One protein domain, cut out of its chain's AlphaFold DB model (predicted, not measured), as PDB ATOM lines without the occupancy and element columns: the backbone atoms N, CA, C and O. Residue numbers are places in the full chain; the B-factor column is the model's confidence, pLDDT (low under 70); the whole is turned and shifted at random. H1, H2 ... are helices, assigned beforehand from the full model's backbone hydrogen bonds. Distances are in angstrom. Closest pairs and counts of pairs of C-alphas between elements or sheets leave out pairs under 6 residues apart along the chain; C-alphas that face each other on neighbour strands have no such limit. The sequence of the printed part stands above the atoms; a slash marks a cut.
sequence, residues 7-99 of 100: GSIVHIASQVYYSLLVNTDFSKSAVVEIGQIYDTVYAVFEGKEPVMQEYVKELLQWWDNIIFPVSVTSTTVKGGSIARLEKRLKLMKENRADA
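What this domain is: This is residues 7 to 99 of the 100 residues of an uncharacterized protein of Phellinidium pouzarii (UniProt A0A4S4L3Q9). What shape do the four helices make? Two helical hairpins stand crosswise: H3 and H4 run side by side in opposite directions but overlap only over a short part, and the hairpin of H1 and H2 is joined to H3 through the last residues of H2, about perpendicular to it. The model is loosely built: residues 93 to 99, of which 93 to 98 belong to H4, stick out, as do residues 22 to 29 and 67 to 73. What is it made of, and how large is it? The printed part has 93 residues with four named helices, in the order H1, H2, H3, H4, and no named strand; its class is all helix. The whole is loose, with a radius of gyration of the C-alphas of 16.2 A and spans of 46 by 39 by 22 A.

Where its parts are: Where are the longest helices? H3 is residues 50 to 67, 25.8 A from first to last C-alpha, and begins at C-alpha 50 at (49.569, 28.948, 97.240). H4 is residues 81 to 98, 26.3 A long, and ends at C-alpha 98 at (46.859, 46.421, 103.718). Where are the other two? H2 is residues 34 to 46, 18.0 A long. H1 is residues 7 to 23, 24.2 A long, and begins at C-alpha 7 at (61.909, 22.994, 82.223).

How they stand to each other: How does H3 stand to H4? This helical hairpin only just touches, with 3 pairs of C-alphas within 8 A, through residues 55 to 62 of H3 and 81 to 85 of H4 alone; the closest C-alphas, of Leu 59 and Ser 81, are 6.5 A apart. They run opposite ways at a shallow tilt of 4 degrees. How is H2 placed? Residues 44 to 46 of H2 touch residues 52 to 56 of H3, the closest C-alphas being those of Phe 45 and Val 56, 6.0 A apart; the tilt of 70.5 degrees is only just about perpendicular. H1 and H2 form a helical hairpin, opposite ways at a shallow tilt of 24 degrees, and touch with the C-alphas of Val 10 and Tyr 38 closest, 6.3 A apart. What stays apart, and what do the backbones show? H1 is apart from H3 and H4, and H2 from H4. In H1, H2, H3 and H4 every O i to N i+4 pair is within hydrogen-bond range.

The domain as a whole: How far does it reach? The two C-alphas farthest apart, those of Asn 23 and Ala 99, are 46.9 A apart, and the printed part has no cut. Which links are long? The link from H3 to H4, residues 68 to 80, is long; that from H1 to H2 is short and that from H2 to H3 is tight. Where is confidence low? The mean pLDDT of the printed part is 70.3, and 38 residues are under 70, among them residues 22 to 35, 70 to 85 and 95 to 99.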
ATOM      1  N   GLY A   7      60.638  23.104  82.943       82.38
ATOM      2  CA  GLY A   7      61.909  22.994  82.223       82.38
ATOM      3  C   GLY A   7      61.762  23.096  80.701       82.38
ATOM      4  O   GLY A   7      62.574  23.753  80.054       82.38
ATOM      5  N   SER A   8      60.700  22.527  80.117       84.69
ATOM      6  CA  SER A   8      60.435  22.674  78.676       84.69
ATOM      7  C   SER A   8      60.088  24.114  78.275       84.69
ATOM      8  O   SER A   8      60.533  24.576  77.224       84.69
ATOM      9  N   ILE A   9      59.370  24.853  79.131       82.44
ATOM     10  CA  ILE A   9      59.047  26.272  78.909       82.44
ATOM     11  C   ILE A   9      60.319  27.116  78.974       82.44
ATOM     12  O   ILE A   9      60.564  27.923  78.079       82.44
ATOM     13  N   VAL A  10      61.149  26.897  79.999       81.19
ATOM     14  CA  VAL A  10      62.437  27.586  80.158       81.19
ATOM     15  C   VAL A  10      63.327  27.343  78.947       81.19
ATOM     16  O   VAL A  10      63.859  28.290  78.376       81.19
ATOM     17  N   HIS A  11      63.437  26.088  78.513       82.88
ATOM     18  CA  HIS A  11      64.252  25.722  77.364       82.88
ATOM     19  C   HIS A  11      63.829  26.482  76.100       82.88
ATOM     20  O   HIS A  11      64.671  27.087  75.439       82.88
ATOM     21  N   ILE A  12      62.529  26.515  75.784       83.38
ATOM     22  CA  ILE A  12      62.016  27.247  74.616       83.38
ATOM     23  C   ILE A  12      62.245  28.756  74.769       83.38
ATOM     24  O   ILE A  12      62.708  29.396  73.826       83.38
ATOM     25  N   ALA A  13      61.972  29.331  75.944       79.88
ATOM     26  CA  ALA A  13      62.182  30.755  76.200       79.88
ATOM     27  C   ALA A  13      63.651  31.163  76.001       79.88
ATOM     28  O   ALA A  13      63.925  32.160  75.334       79.88
ATOM     29  N   SER A  14      64.594  30.360  76.501       77.69
ATOM     30  CA  SER A  14      66.029  30.568  76.298       77.69
ATOM     31  C   SER A  14      66.424  30.486  74.820       77.69
ATOM     32  O   SER A  14      67.169  31.340  74.345       77.69
ATOM     33  N   GLN A  15      65.905  29.506  74.072       82.38
ATOM     34  CA  GLN A  15      66.186  29.351  72.637       82.38
ATOM     35  C   GLN A  15      65.667  30.540  71.816       82.38
ATOM     36  O   GLN A  15      66.382  31.066  70.961       82.38
ATOM     37  N   VAL A  16      64.440  31.000  72.090       80.00
ATOM     38  CA  VAL A  16      63.853  32.181  71.437       80.00
ATOM     39  C   VAL A  16      64.659  33.430  71.776       80.00
ATOM     40  O   VAL A  16      64.992  34.203  70.882       80.00
ATOM     41  N   TYR A  17      65.034  33.600  73.045       75.50
ATOM     42  CA  TYR A  17      65.851  34.723  73.489       75.50
ATOM     43  C   TYR A  17      67.204  34.775  72.769       75.50
ATOM     44  O   TYR A  17      67.552  35.805  72.193       75.50
ATOM     45  N   TYR A  18      67.933  33.655  72.720       74.25
ATOM     46  CA  TYR A  18      69.187  33.562  71.968       74.25
ATOM     47  C   TYR A  18      68.987  33.840  70.481       74.25
ATOM     48  O   TYR A  18      69.769  34.572  69.883       74.25
ATOM     49  N   SER A  19      67.926  33.296  69.885       76.75
ATOM     50  CA  SER A  19      67.630  33.516  68.469       76.75
ATOM     51  C   SER A  19      67.394  34.995  68.164       76.75
ATOM     52  O   SER A  19      67.882  35.486  67.148       76.75
ATOM     53  N   LEU A  20      66.699  35.718  69.046       72.81
ATOM     54  CA  LEU A  20      66.501  37.163  68.928       72.81
ATOM     55  C   LEU A  20      67.821  37.920  69.111       72.81
ATOM     56  O   LEU A  20      68.147  38.774  68.294       72.81
ATOM     57  N   LEU A  21      68.611  37.560  70.123       71.12
ATOM     58  CA  LEU A  21      69.896  38.196  70.422       71.12
ATOM     59  C   LEU A  21      70.930  38.030  69.295       71.12
ATOM     60  O   LEU A  21      71.732  38.927  69.062       71.12
ATOM     61  N   VAL A  22      70.915  36.894  68.593       69.69
ATOM     62  CA  VAL A  22      71.850  36.594  67.495       69.69
ATOM     63  C   VAL A  22      71.390  37.190  66.156       69.69
ATOM     64  O   VAL A  22      72.234  37.532  65.335       69.69
ATOM     65  N   ASN A  23      70.078  37.329  65.918       63.09
ATOM     66  CA  ASN A  23      69.534  37.769  64.620       63.09
ATOM     67  C   ASN A  23      69.112  39.245  64.560       63.09
ATOM     68  O   ASN A  23      68.663  39.702  63.510       63.09
ATOM     69  N   THR A  24      69.222  40.000  65.650       56.19
ATOM     70  CA  THR A  24      68.919  41.436  65.640       56.19
ATOM     71  C   THR A  24      70.073  42.229  66.241       56.19
ATOM     72  O   THR A  24      70.716  41.759  67.175       56.19
ATOM     73  N   ASP A  25      70.289  43.464  65.768       60.12
ATOM     74  CA  ASP A  25      71.073  44.505  66.462       60.12
ATOM     75  C   ASP A  25      70.372  44.937  67.772       60.12
ATOM     76  O   ASP A  25      70.307  46.118  68.121       60.12
ATOM     77  N   PHE A  26      69.769  43.985  68.491       53.84
ATOM     78  CA  PHE A  26      69.141  44.208  69.776       53.84
ATOM     79  C   PHE A  26      70.217  44.772  70.691       53.84
ATOM     80  O   PHE A  26      71.204  44.107  71.012       53.84
ATOM     81  N   SER A  27      70.052  46.051  71.026       51.62
ATOM     82  CA  SER A  27      71.008  46.833  71.793       51.62
ATOM     83  C   SER A  27      71.552  46.014  72.961       51.62
ATOM     84  O   SER A  27      70.786  45.515  73.790       51.62
ATOM     85  N   LYS A  28      72.884  45.940  73.063       53.12
ATOM     86  CA  LYS A  28      73.624  45.305  74.168       53.12
ATOM     87  C   LYS A  28      73.191  45.798  75.564       53.12
ATOM     88  O   LYS A  28      73.575  45.197  76.559       53.12
ATOM     89  N   SER A  29      72.386  46.862  75.653       51.34
ATOM     90  CA  SER A  29      71.788  47.377  76.889       51.34
ATOM     91  C   SER A  29      70.559  46.603  77.394       51.34
ATOM     92  O   SER A  29      70.134  46.848  78.517       51.34
ATOM     93  N   ALA A  30      69.961  45.716  76.589       52.84
ATOM     94  CA  ALA A  30      68.770  44.928  76.942       52.84
ATOM     95  C   ALA A  30      69.078  43.430  77.121       52.84
ATOM     96  O   ALA A  30      68.176  42.586  77.075       52.84
ATOM     97  N   VAL A  31      70.358  43.087  77.301       55.47
ATOM     98  CA  VAL A  31      70.774  41.711  77.562       55.47
ATOM     99  C   VAL A  31      70.443  41.370  79.011       55.47
ATOM    100  O   VAL A  31      71.276  41.502  79.900       55.47
ATOM    101  N   VAL A  32      69.193  40.983  79.266       59.25
ATOM    102  CA  VAL A  32      68.854  40.228  80.473       59.25
ATOM    103  C   VAL A  32      69.699  38.960  80.424       59.25
ATOM    104  O   VAL A  32      69.585  38.178  79.478       59.25
ATOM    105  N   GLU A  33      70.595  38.776  81.393       65.12
ATOM    106  CA  GLU A  33      71.425  37.576  81.430       65.12
ATOM    107  C   GLU A  33      70.515  36.343  81.410       65.12
ATOM    108  O   GLU A  33      69.534  36.271  82.147       65.12
ATOM    109  N   ILE A  34      70.822  35.361  80.560       62.06
ATOM    110  CA  ILE A  34      70.014  34.140  80.397       62.06
ATOM    111  C   ILE A  34      69.741  33.444  81.747       62.06
ATOM    112  O   ILE A  34      68.677  32.855  81.934       62.06
ATOM    113  N   GLY A  35      70.673  33.575  82.701       63.72
ATOM    114  CA  GLY A  35      70.517  33.111  84.079       63.72
ATOM    115  C   GLY A  35      69.342  33.775  84.793       63.72
ATOM    116  O   GLY A  35      68.532  33.085  85.392       63.72
ATOM    117  N   GLN A  36      69.146  35.083  84.614       70.19
ATOM    118  CA  GLN A  36      68.008  35.807  85.184       70.19
ATOM    119  C   GLN A  36      66.674  35.363  84.574       70.19
ATOM    120  O   GLN A  36      65.666  35.336  85.278       70.19
ATOM    121  N   ILE A  37      66.639  34.979  83.292       68.50
ATOM    122  CA  ILE A  37      65.436  34.395  82.674       68.50
ATOM    123  C   ILE A  37      65.140  33.037  83.311       68.50
ATOM    124  O   ILE A  37      64.001  32.774  83.696       68.50
ATOM    125  N   TYR A  38      66.167  32.198  83.455       69.19
ATOM    126  CA  TYR A  38      66.050  30.883  84.075       69.19
ATOM    127  C   TYR A  38      65.535  30.999  85.514       69.19
ATOM    128  O   TYR A  38      64.516  30.398  85.851       69.19
ATOM    129  N   ASP A  39      66.170  31.853  86.315       76.25
ATOM    130  CA  ASP A  39      65.833  32.102  87.715       76.25
ATOM    131  C   ASP A  39      64.436  32.700  87.865       76.25
ATOM    132  O   ASP A  39      63.683  32.294  88.745       76.25
ATOM    133  N   THR A  40      64.042  33.626  86.986       75.19
ATOM    134  CA  THR A  40      62.701  34.228  87.030       75.19
ATOM    135  C   THR A  40      61.625  33.195  86.731       75.19
ATOM    136  O   THR A  40      60.608  33.132  87.422       75.19
ATOM    137  N   VAL A  41      61.835  32.366  85.707       75.31
ATOM    138  CA  VAL A  41      60.872  31.328  85.351       75.31
ATOM    139  C   VAL A  41      60.801  30.279  86.465       75.31
ATOM    140  O   VAL A  41      59.705  29.941  86.912       75.31
ATOM    141  N   TYR A  42      61.938  29.832  86.998       76.38
ATOM    142  CA  TYR A  42      61.967  28.901  88.125       76.38
ATOM    143  C   TYR A  42      61.342  29.481  89.396       76.38
ATOM    144  O   TYR A  42      60.559  28.793  90.039       76.38
ATOM    145  N   ALA A  43      61.576  30.752  89.724       77.38
ATOM    146  CA  ALA A  43      60.946  31.406  90.871       77.38
ATOM    147  C   ALA A  43      59.412  31.426  90.766       77.38
ATOM    148  O   ALA A  43      58.715  31.299  91.773       77.38
ATOM    149  N   VAL A  44      58.877  31.549  89.548       75.62
ATOM    150  CA  VAL A  44      57.435  31.460  89.290       75.62
ATOM    151  C   VAL A  44      56.931  30.027  89.472       75.62
ATOM    152  O   VAL A  44      55.918  29.833  90.137       75.62
ATOM    153  N   PHE A  45      57.627  29.031  88.917       76.75
ATOM    154  CA  PHE A  45      57.186  27.629  88.931       76.75
ATOM    155  C   PHE A  45      57.431  26.898  90.265       76.75
ATOM    156  O   PHE A  45      56.635  26.039  90.642       76.75
ATOM    157  N   GLU A  46      58.483  27.250  91.002       77.19
ATOM    158  CA  GLU A  46      58.847  26.665  92.304       77.19
ATOM    159  C   GLU A  46      58.400  27.517  93.501       77.19
ATOM    160  O   GLU A  46      58.582  27.128  94.659       77.19
ATOM    161  N   GLY A  47      57.799  28.684  93.252       74.75
ATOM    162  CA  GLY A  47      57.322  29.578  94.300       74.75
ATOM    163  C   GLY A  47      56.321  28.883  95.224       74.75
ATOM    164  O   GLY A  47      55.312  28.352  94.771       74.75
ATOM    165  N   LYS A  48      56.563  28.900  96.539       75.62
ATOM    166  CA  LYS A  48      55.727  28.195  97.537       75.62
ATOM    167  C   LYS A  48      54.409  28.901  97.873       75.62
ATOM    168  O   LYS A  48      53.642  28.415  98.699       75.62
ATOM    169  N   GLU A  49      54.152  30.052  97.264       80.31
ATOM    170  CA  GLU A  49      52.948  30.834  97.512       80.31
ATOM    171  C   GLU A  49      51.720  30.125  96.904       80.31
ATOM    172  O   GLU A  49      51.702  29.870  95.696       80.31
ATOM    173  N   PRO A  50      50.677  29.798  97.694       75.38
ATOM    174  CA  PRO A  50      49.569  28.948  97.240       75.38
ATOM    175  C   PRO A  50      48.820  29.519  96.026       75.38
ATOM    176  O   PRO A  50      48.421  28.772  95.135       75.38
ATOM    177  N   VAL A  51      48.692  30.846  95.946       75.00
ATOM    178  CA  VAL A  51      48.069  31.541  94.805       75.00
ATOM    179  C   VAL A  51      48.889  31.376  93.520       75.00
ATOM    180  O   VAL A  51      48.314  31.239  92.439       75.00
ATOM    181  N   MET A  52      50.221  31.365  93.628       73.50
ATOM    182  CA  MET A  52      51.117  31.141  92.490       73.50
ATOM    183  C   MET A  52      51.111  29.679  92.055       73.50
ATOM    184  O   MET A  52      51.069  29.418  90.859       73.50
ATOM    185  N   GLN A  53      51.068  28.736  92.997       80.62
ATOM    186  CA  GLN A  53      50.974  27.304  92.694       80.62
ATOM    187  C   GLN A  53      49.702  26.955  91.907       80.62
ATOM    188  O   GLN A  53      49.757  26.212  90.924       80.62
ATOM    189  N   GLU A  54      48.555  27.531  92.283       80.12
ATOM    190  CA  GLU A  54      47.305  27.346  91.538       80.12
ATOM    191  C   GLU A  54      47.415  27.901  90.109       80.12
ATOM    192  O   GLU A  54      47.053  27.230  89.142       80.12
ATOM    193  N   TYR A  55      47.988  29.096  89.958       77.19
ATOM    194  CA  TYR A  55      48.188  29.707  88.648       77.19
ATOM    195  C   TYR A  55      49.172  28.921  87.772       77.19
ATOM    196  O   TYR A  55      48.907  28.708  86.592       77.19
ATOM    197  N   VAL A  56      50.290  28.463  88.336       81.50
ATOM    198  CA  VAL A  56      51.280  27.628  87.645       81.50
ATOM    199  C   VAL A  56      50.619  26.377  87.081       81.50
ATOM    200  O   VAL A  56      50.838  26.032  85.919       81.50
ATOM    201  N   LYS A  57      49.758  25.734  87.870       83.50
ATOM    202  CA  LYS A  57      48.989  24.572  87.427       83.50
ATOM    203  C   LYS A  57      48.047  24.921  86.272       83.50
ATOM    204  O   LYS A  57      48.035  24.202  85.275       83.50
ATOM    205  N   GLU A  58      47.299  26.024  86.371       83.50
ATOM    206  CA  GLU A  58      46.435  26.505  85.280       83.50
ATOM    207  C   GLU A  58      47.240  26.808  84.002       83.50
ATOM    208  O   GLU A  58      46.812  26.472  82.898       83.50
ATOM    209  N   LEU A  59      48.419  27.423  84.143       81.50
ATOM    210  CA  LEU A  59      49.291  27.792  83.033       81.50
ATOM    211  C   LEU A  59      49.851  26.556  82.320       81.50
ATOM    212  O   LEU A  59      49.806  26.502  81.092       81.50
ATOM    213  N   LEU A  60      50.349  25.566  83.068       84.69
ATOM    214  CA  LEU A  60      50.842  24.308  82.498       84.69
ATOM    215  C   LEU A  60      49.721  23.552  81.784       84.69
ATOM    216  O   LEU A  60      49.917  23.095  80.663       84.69
ATOM    217  N   GLN A  61      48.526  23.500  82.376       84.12
ATOM    218  CA  GLN A  61      47.368  22.855  81.760       84.12
ATOM    219  C   GLN A  61      46.918  23.567  80.473       84.12
ATOM    220  O   GLN A  61      46.530  22.922  79.501       84.12
ATOM    221  N   TRP A  62      46.967  24.900  80.447       83.19
ATOM    222  CA  TRP A  62      46.667  25.672  79.242       83.19
ATOM    223  C   TRP A  62      47.666  25.377  78.117       83.19
ATOM    224  O   TRP A  62      47.250  25.131  76.986       83.19
ATOM    225  N   TRP A  63      48.964  25.340  78.433       83.88
ATOM    226  CA  TRP A  63      50.005  24.971  77.474       83.88
ATOM    227  C   TRP A  63      49.868  23.526  76.988       83.88
ATOM    228  O   TRP A  63      49.991  23.288  75.787       83.88
ATOM    229  N   ASP A  64      49.551  22.587  77.880       85.75
ATOM    230  CA  ASP A  64      49.279  21.189  77.534       85.75
ATOM    231  C   ASP A  64      48.176  21.065  76.490       85.75
ATOM    232  O   ASP A  64      48.358  20.394  75.480       85.75
ATOM    233  N   ASN A  65      47.058  21.763  76.687       81.06
ATOM    234  CA  ASN A  65      45.931  21.708  75.758       81.06
ATOM    235  C   ASN A  65      46.264  22.278  74.370       81.06
ATOM    236  O   ASN A  65      45.641  21.886  73.385       81.06
ATOM    237  N   ILE A  66      47.215  23.212  74.287       81.25
ATOM    238  CA  ILE A  66      47.634  23.835  73.024       81.25
ATOM    239  C   ILE A  66      48.678  22.980  72.302       81.25
ATOM    240  O   ILE A  66      48.578  22.787  71.093       81.25
ATOM    241  N   ILE A  67      49.692  22.498  73.027       82.31
ATOM    242  CA  ILE A  67      50.844  21.772  72.469       82.31
ATOM    243  C   ILE A  67      50.489  20.303  72.218       82.31
ATOM    244  O   ILE A  67      50.857  19.734  71.190       82.31
ATOM    245  N   PHE A  68      49.766  19.693  73.156       83.25
ATOM    246  CA  PHE A  68      49.333  18.301  73.121       83.25
ATOM    247  C   PHE A  68      47.802  18.241  73.106       83.25
ATOM    248  O   PHE A  68      47.201  17.744  74.062       83.25
ATOM    249  N   PRO A  69      47.147  18.745  72.041       70.94
ATOM    250  CA  PRO A  69      45.698  18.757  71.965       70.94
ATOM    251  C   PRO A  69      45.186  17.320  72.017       70.94
ATOM    252  O   PRO A  69      45.263  16.552  71.056       70.94
ATOM    253  N   VAL A  70      44.651  16.946  73.173       65.88
ATOM    254  CA  VAL A  70      43.768  15.792  73.283       65.88
ATOM    255  C   VAL A  70      42.524  16.156  72.474       65.88
ATOM    256  O   VAL A  70      42.130  17.318  72.484       65.88
ATOM    257  N   SER A  71      41.920  15.220  71.739       54.50
ATOM    258  CA  SER A  71      40.788  15.464  70.821       54.50
ATOM    259  C   SER A  71      39.478  15.863  71.532       54.50
ATOM    260  O   SER A  71      38.420  15.278  71.303       54.50
ATOM    261  N   VAL A  72      39.538  16.828  72.440       49.19
ATOM    262  CA  VAL A  72      38.457  17.303  73.281       49.19
ATOM    263  C   VAL A  72      38.284  18.772  72.934       49.19
ATOM    264  O   VAL A  72      39.178  19.588  73.127       49.19
ATOM    265  N   THR A  73      37.138  19.064  72.328       49.28
ATOM    266  CA  THR A  73      36.626  20.382  71.943       49.28
ATOM    267  C   THR A  73      37.205  21.531  72.772       49.28
ATOM    268  O   THR A  73      36.865  21.698  73.941       49.28
ATOM    269  N   SER A  74      38.071  22.312  72.124       46.47
ATOM    270  CA  SER A  74      38.741  23.507  72.640       46.47
ATOM    271  C   SER A  74      37.769  24.450  73.355       46.47
ATOM    272  O   SER A  74      37.005  25.174  72.714       46.47
ATOM    273  N   THR A  75      37.831  24.508  74.683       48.62
ATOM    274  CA  THR A  75      37.227  25.594  75.459       48.62
ATOM    275  C   THR A  75      38.132  26.814  75.363       48.62
ATOM    276  O   THR A  75      39.160  26.920  76.027       48.62
ATOM    277  N   THR A  76      37.746  27.759  74.511       50.06
ATOM    278  CA  THR A  76      38.401  29.058  74.369       50.06
ATOM    279  C   THR A  76      38.273  29.835  75.683       50.06
ATOM    280  O   THR A  76      37.251  30.470  75.947       50.06
ATOM    281  N   VAL A  77      39.288  29.773  76.547       55.28
ATOM    282  CA  VAL A  77      39.315  30.553  77.793       55.28
ATOM    283  C   VAL A  77      39.513  32.027  77.428       55.28
ATOM    284  O   VAL A  77      40.583  32.436  76.980       55.28
ATOM    285  N   LYS A  78      38.453  32.834  77.570       49.72
ATOM    286  CA  LYS A  78      38.502  34.286  77.341       49.72
ATOM    287  C   LYS A  78      39.363  34.950  78.419       49.72
ATOM    288  O   LYS A  78      39.004  34.945  79.593       49.72
ATOM    289  N   GLY A  79      40.468  35.555  77.988       60.12
ATOM    290  CA  GLY A  79      41.459  36.207  78.844       60.12
ATOM    291  C   GLY A  79      42.736  35.376  78.903       60.12
ATOM    292  O   GLY A  79      42.800  34.392  79.635       60.12
ATOM    293  N   GLY A  80      43.737  35.764  78.106       61.62
ATOM    294  CA  GLY A  80      45.021  35.068  78.037       61.62
ATOM    295  C   GLY A  80      45.684  34.940  79.411       61.62
ATOM    296  O   GLY A  80      45.510  35.793  80.284       61.62
ATOM    297  N   SER A  81      46.452  33.868  79.594       63.06
ATOM    298  CA  SER A  81      47.061  33.468  80.868       63.06
ATOM    299  C   SER A  81      47.847  34.608  81.531       63.06
ATOM    300  O   SER A  81      47.717  34.836  82.731       63.06
ATOM    301  N   ILE A  82      48.548  35.416  80.730       66.94
ATOM    302  CA  ILE A  82      49.321  36.583  81.188       66.94
ATOM    303  C   ILE A  82      48.430  37.679  81.792       66.94
ATOM    304  O   ILE A  82      48.731  38.180  82.870       66.94
ATOM    305  N   ALA A  83      47.295  38.011  81.173       69.12
ATOM    306  CA  ALA A  83      46.382  39.019  81.723       69.12
ATOM    307  C   ALA A  83      45.775  38.564  83.066       69.12
ATOM    308  O   ALA A  83      45.514  39.373  83.961       69.12
ATOM    309  N   ARG A  84      45.572  37.249  83.234       68.19
ATOM    310  CA  ARG A  84      45.140  36.661  84.513       68.19
ATOM    311  C   ARG A  84      46.261  36.724  85.561       68.19
ATOM    312  O   ARG A  84      45.957  37.013  86.719       68.19
ATOM    313  N   LEU A  85      47.525  36.538  85.163       67.88
ATOM    314  CA  LEU A  85      48.697  36.712  86.031       67.88
ATOM    315  C   LEU A  85      48.829  38.148  86.527       67.88
ATOM    316  O   LEU A  85      48.901  38.357  87.732       67.88
ATOM    317  N   GLU A  86      48.805  39.136  85.632       70.06
ATOM    318  CA  GLU A  86      48.931  40.551  86.006       70.06
ATOM    319  C   GLU A  86      47.855  40.965  87.015       70.06
ATOM    320  O   GLU A  86      48.147  41.631  88.010       70.06
ATOM    321  N   LYS A  87      46.617  40.495  86.814       75.12
ATOM    322  CA  LYS A  87      45.513  40.736  87.746       75.12
ATOM    323  C   LYS A  87      45.757  40.095  89.119       75.12
ATOM    324  O   LYS A  87      45.550  40.762  90.132       75.12
ATOM    325  N   ARG A  88      46.201  38.831  89.177       72.94
ATOM    326  CA  ARG A  88      46.505  38.136  90.449       72.94
ATOM    327  C   ARG A  88      47.700  38.772  91.173       72.94
ATOM    328  O   ARG A  88      47.657  38.957  92.385       72.94
ATOM    329  N   LEU A  89      48.729  39.175  90.432       72.81
ATOM    330  CA  LEU A  89      49.948  39.783  90.970       72.81
ATOM    331  C   LEU A  89      49.675  41.188  91.531       72.81
ATOM    332  O   LEU A  89      50.227  41.564  92.565       72.81
ATOM    333  N   LYS A  90      48.758  41.937  90.905       77.31
ATOM    334  CA  LYS A  90      48.255  43.210  91.435       77.31
ATOM    335  C   LYS A  90      47.500  43.020  92.756       77.31
ATOM    336  O   LYS A  90      47.818  43.709  93.718       77.31
ATOM    337  N   LEU A  91      46.603  42.031  92.831       75.69
ATOM    338  CA  LEU A  91      45.864  41.699  94.059       75.69
ATOM    339  C   LEU A  91      46.790  41.312  95.225       75.69
ATOM    340  O   LEU A  91      46.545  41.703  96.360       75.69
ATOM    341  N   MET A  92      47.878  40.584  94.961       68.94
ATOM    342  CA  MET A  92      48.861  40.239  95.999       68.94
ATOM    343  C   MET A  92      49.626  41.451  96.527       68.94
ATOM    344  O   MET A  92      49.899  41.525  97.722       68.94
ATOM    345  N   LYS A  93      49.967  42.411  95.660       72.69
ATOM    346  CA  LYS A  93      50.612  43.661  96.090       72.69
ATOM    347  C   LYS A  93      49.668  44.528  96.923       72.69
ATOM    348  O   LYS A  93      50.118  45.106  97.904       72.69
ATOM    349  N   GLU A  94      48.387  44.574  96.560       72.50
ATOM    350  CA  GLU A  94      47.344  45.284  97.313       72.50
ATOM    351  C   GLU A  94      47.135  44.663  98.703       72.50
ATOM    352  O   GLU A  94      47.265  45.351  99.708       72.50
ATOM    353  N   ASN A  95      46.959  43.339  98.783       63.19
ATOM    354  CA  ASN A  95      46.783  42.634 100.060       63.19
ATOM    355  C   ASN A  95      48.017  42.706 100.975       63.19
ATOM    356  O   ASN A  95      47.892  42.629 102.193       63.19
ATOM    357  N   ARG A  96      49.221  42.835 100.405       59.78
ATOM    358  CA  ARG A  96      50.461  43.000 101.175       59.78
ATOM    359  C   ARG A  96      50.629  44.418 101.727       59.78
ATOM    360  O   ARG A  96      51.323  44.576 102.724       59.78
ATOM    361  N   ALA A  97      50.028  45.421 101.087       60.00
ATOM    362  CA  ALA A  97      50.044  46.808 101.549       60.00
ATOM    363  C   ALA A  97      49.008  47.074 102.654       60.00
ATOM    364  O   ALA A  97      49.239  47.943 103.482       60.00
ATOM    365  N   ASP A  98      47.909  46.315 102.687       52.88
ATOM    366  CA  ASP A  98      46.859  46.421 103.718       52.88
ATOM    367  C   ASP A  98      47.232  45.704 105.037       52.88
ATOM    368  O   ASP A  98      46.643  45.945 106.086       52.88
ATOM    369  N   ALA A  99      48.226  44.808 104.993       52.59
ATOM    370  CA  ALA A  99      48.699  44.017 106.133       52.59
ATOM    371  C   ALA A  99      49.950  44.595 106.838       52.59
ATOM    372  O   ALA A  99      50.499  43.931 107.721       52.59
TER     373      ALA A  99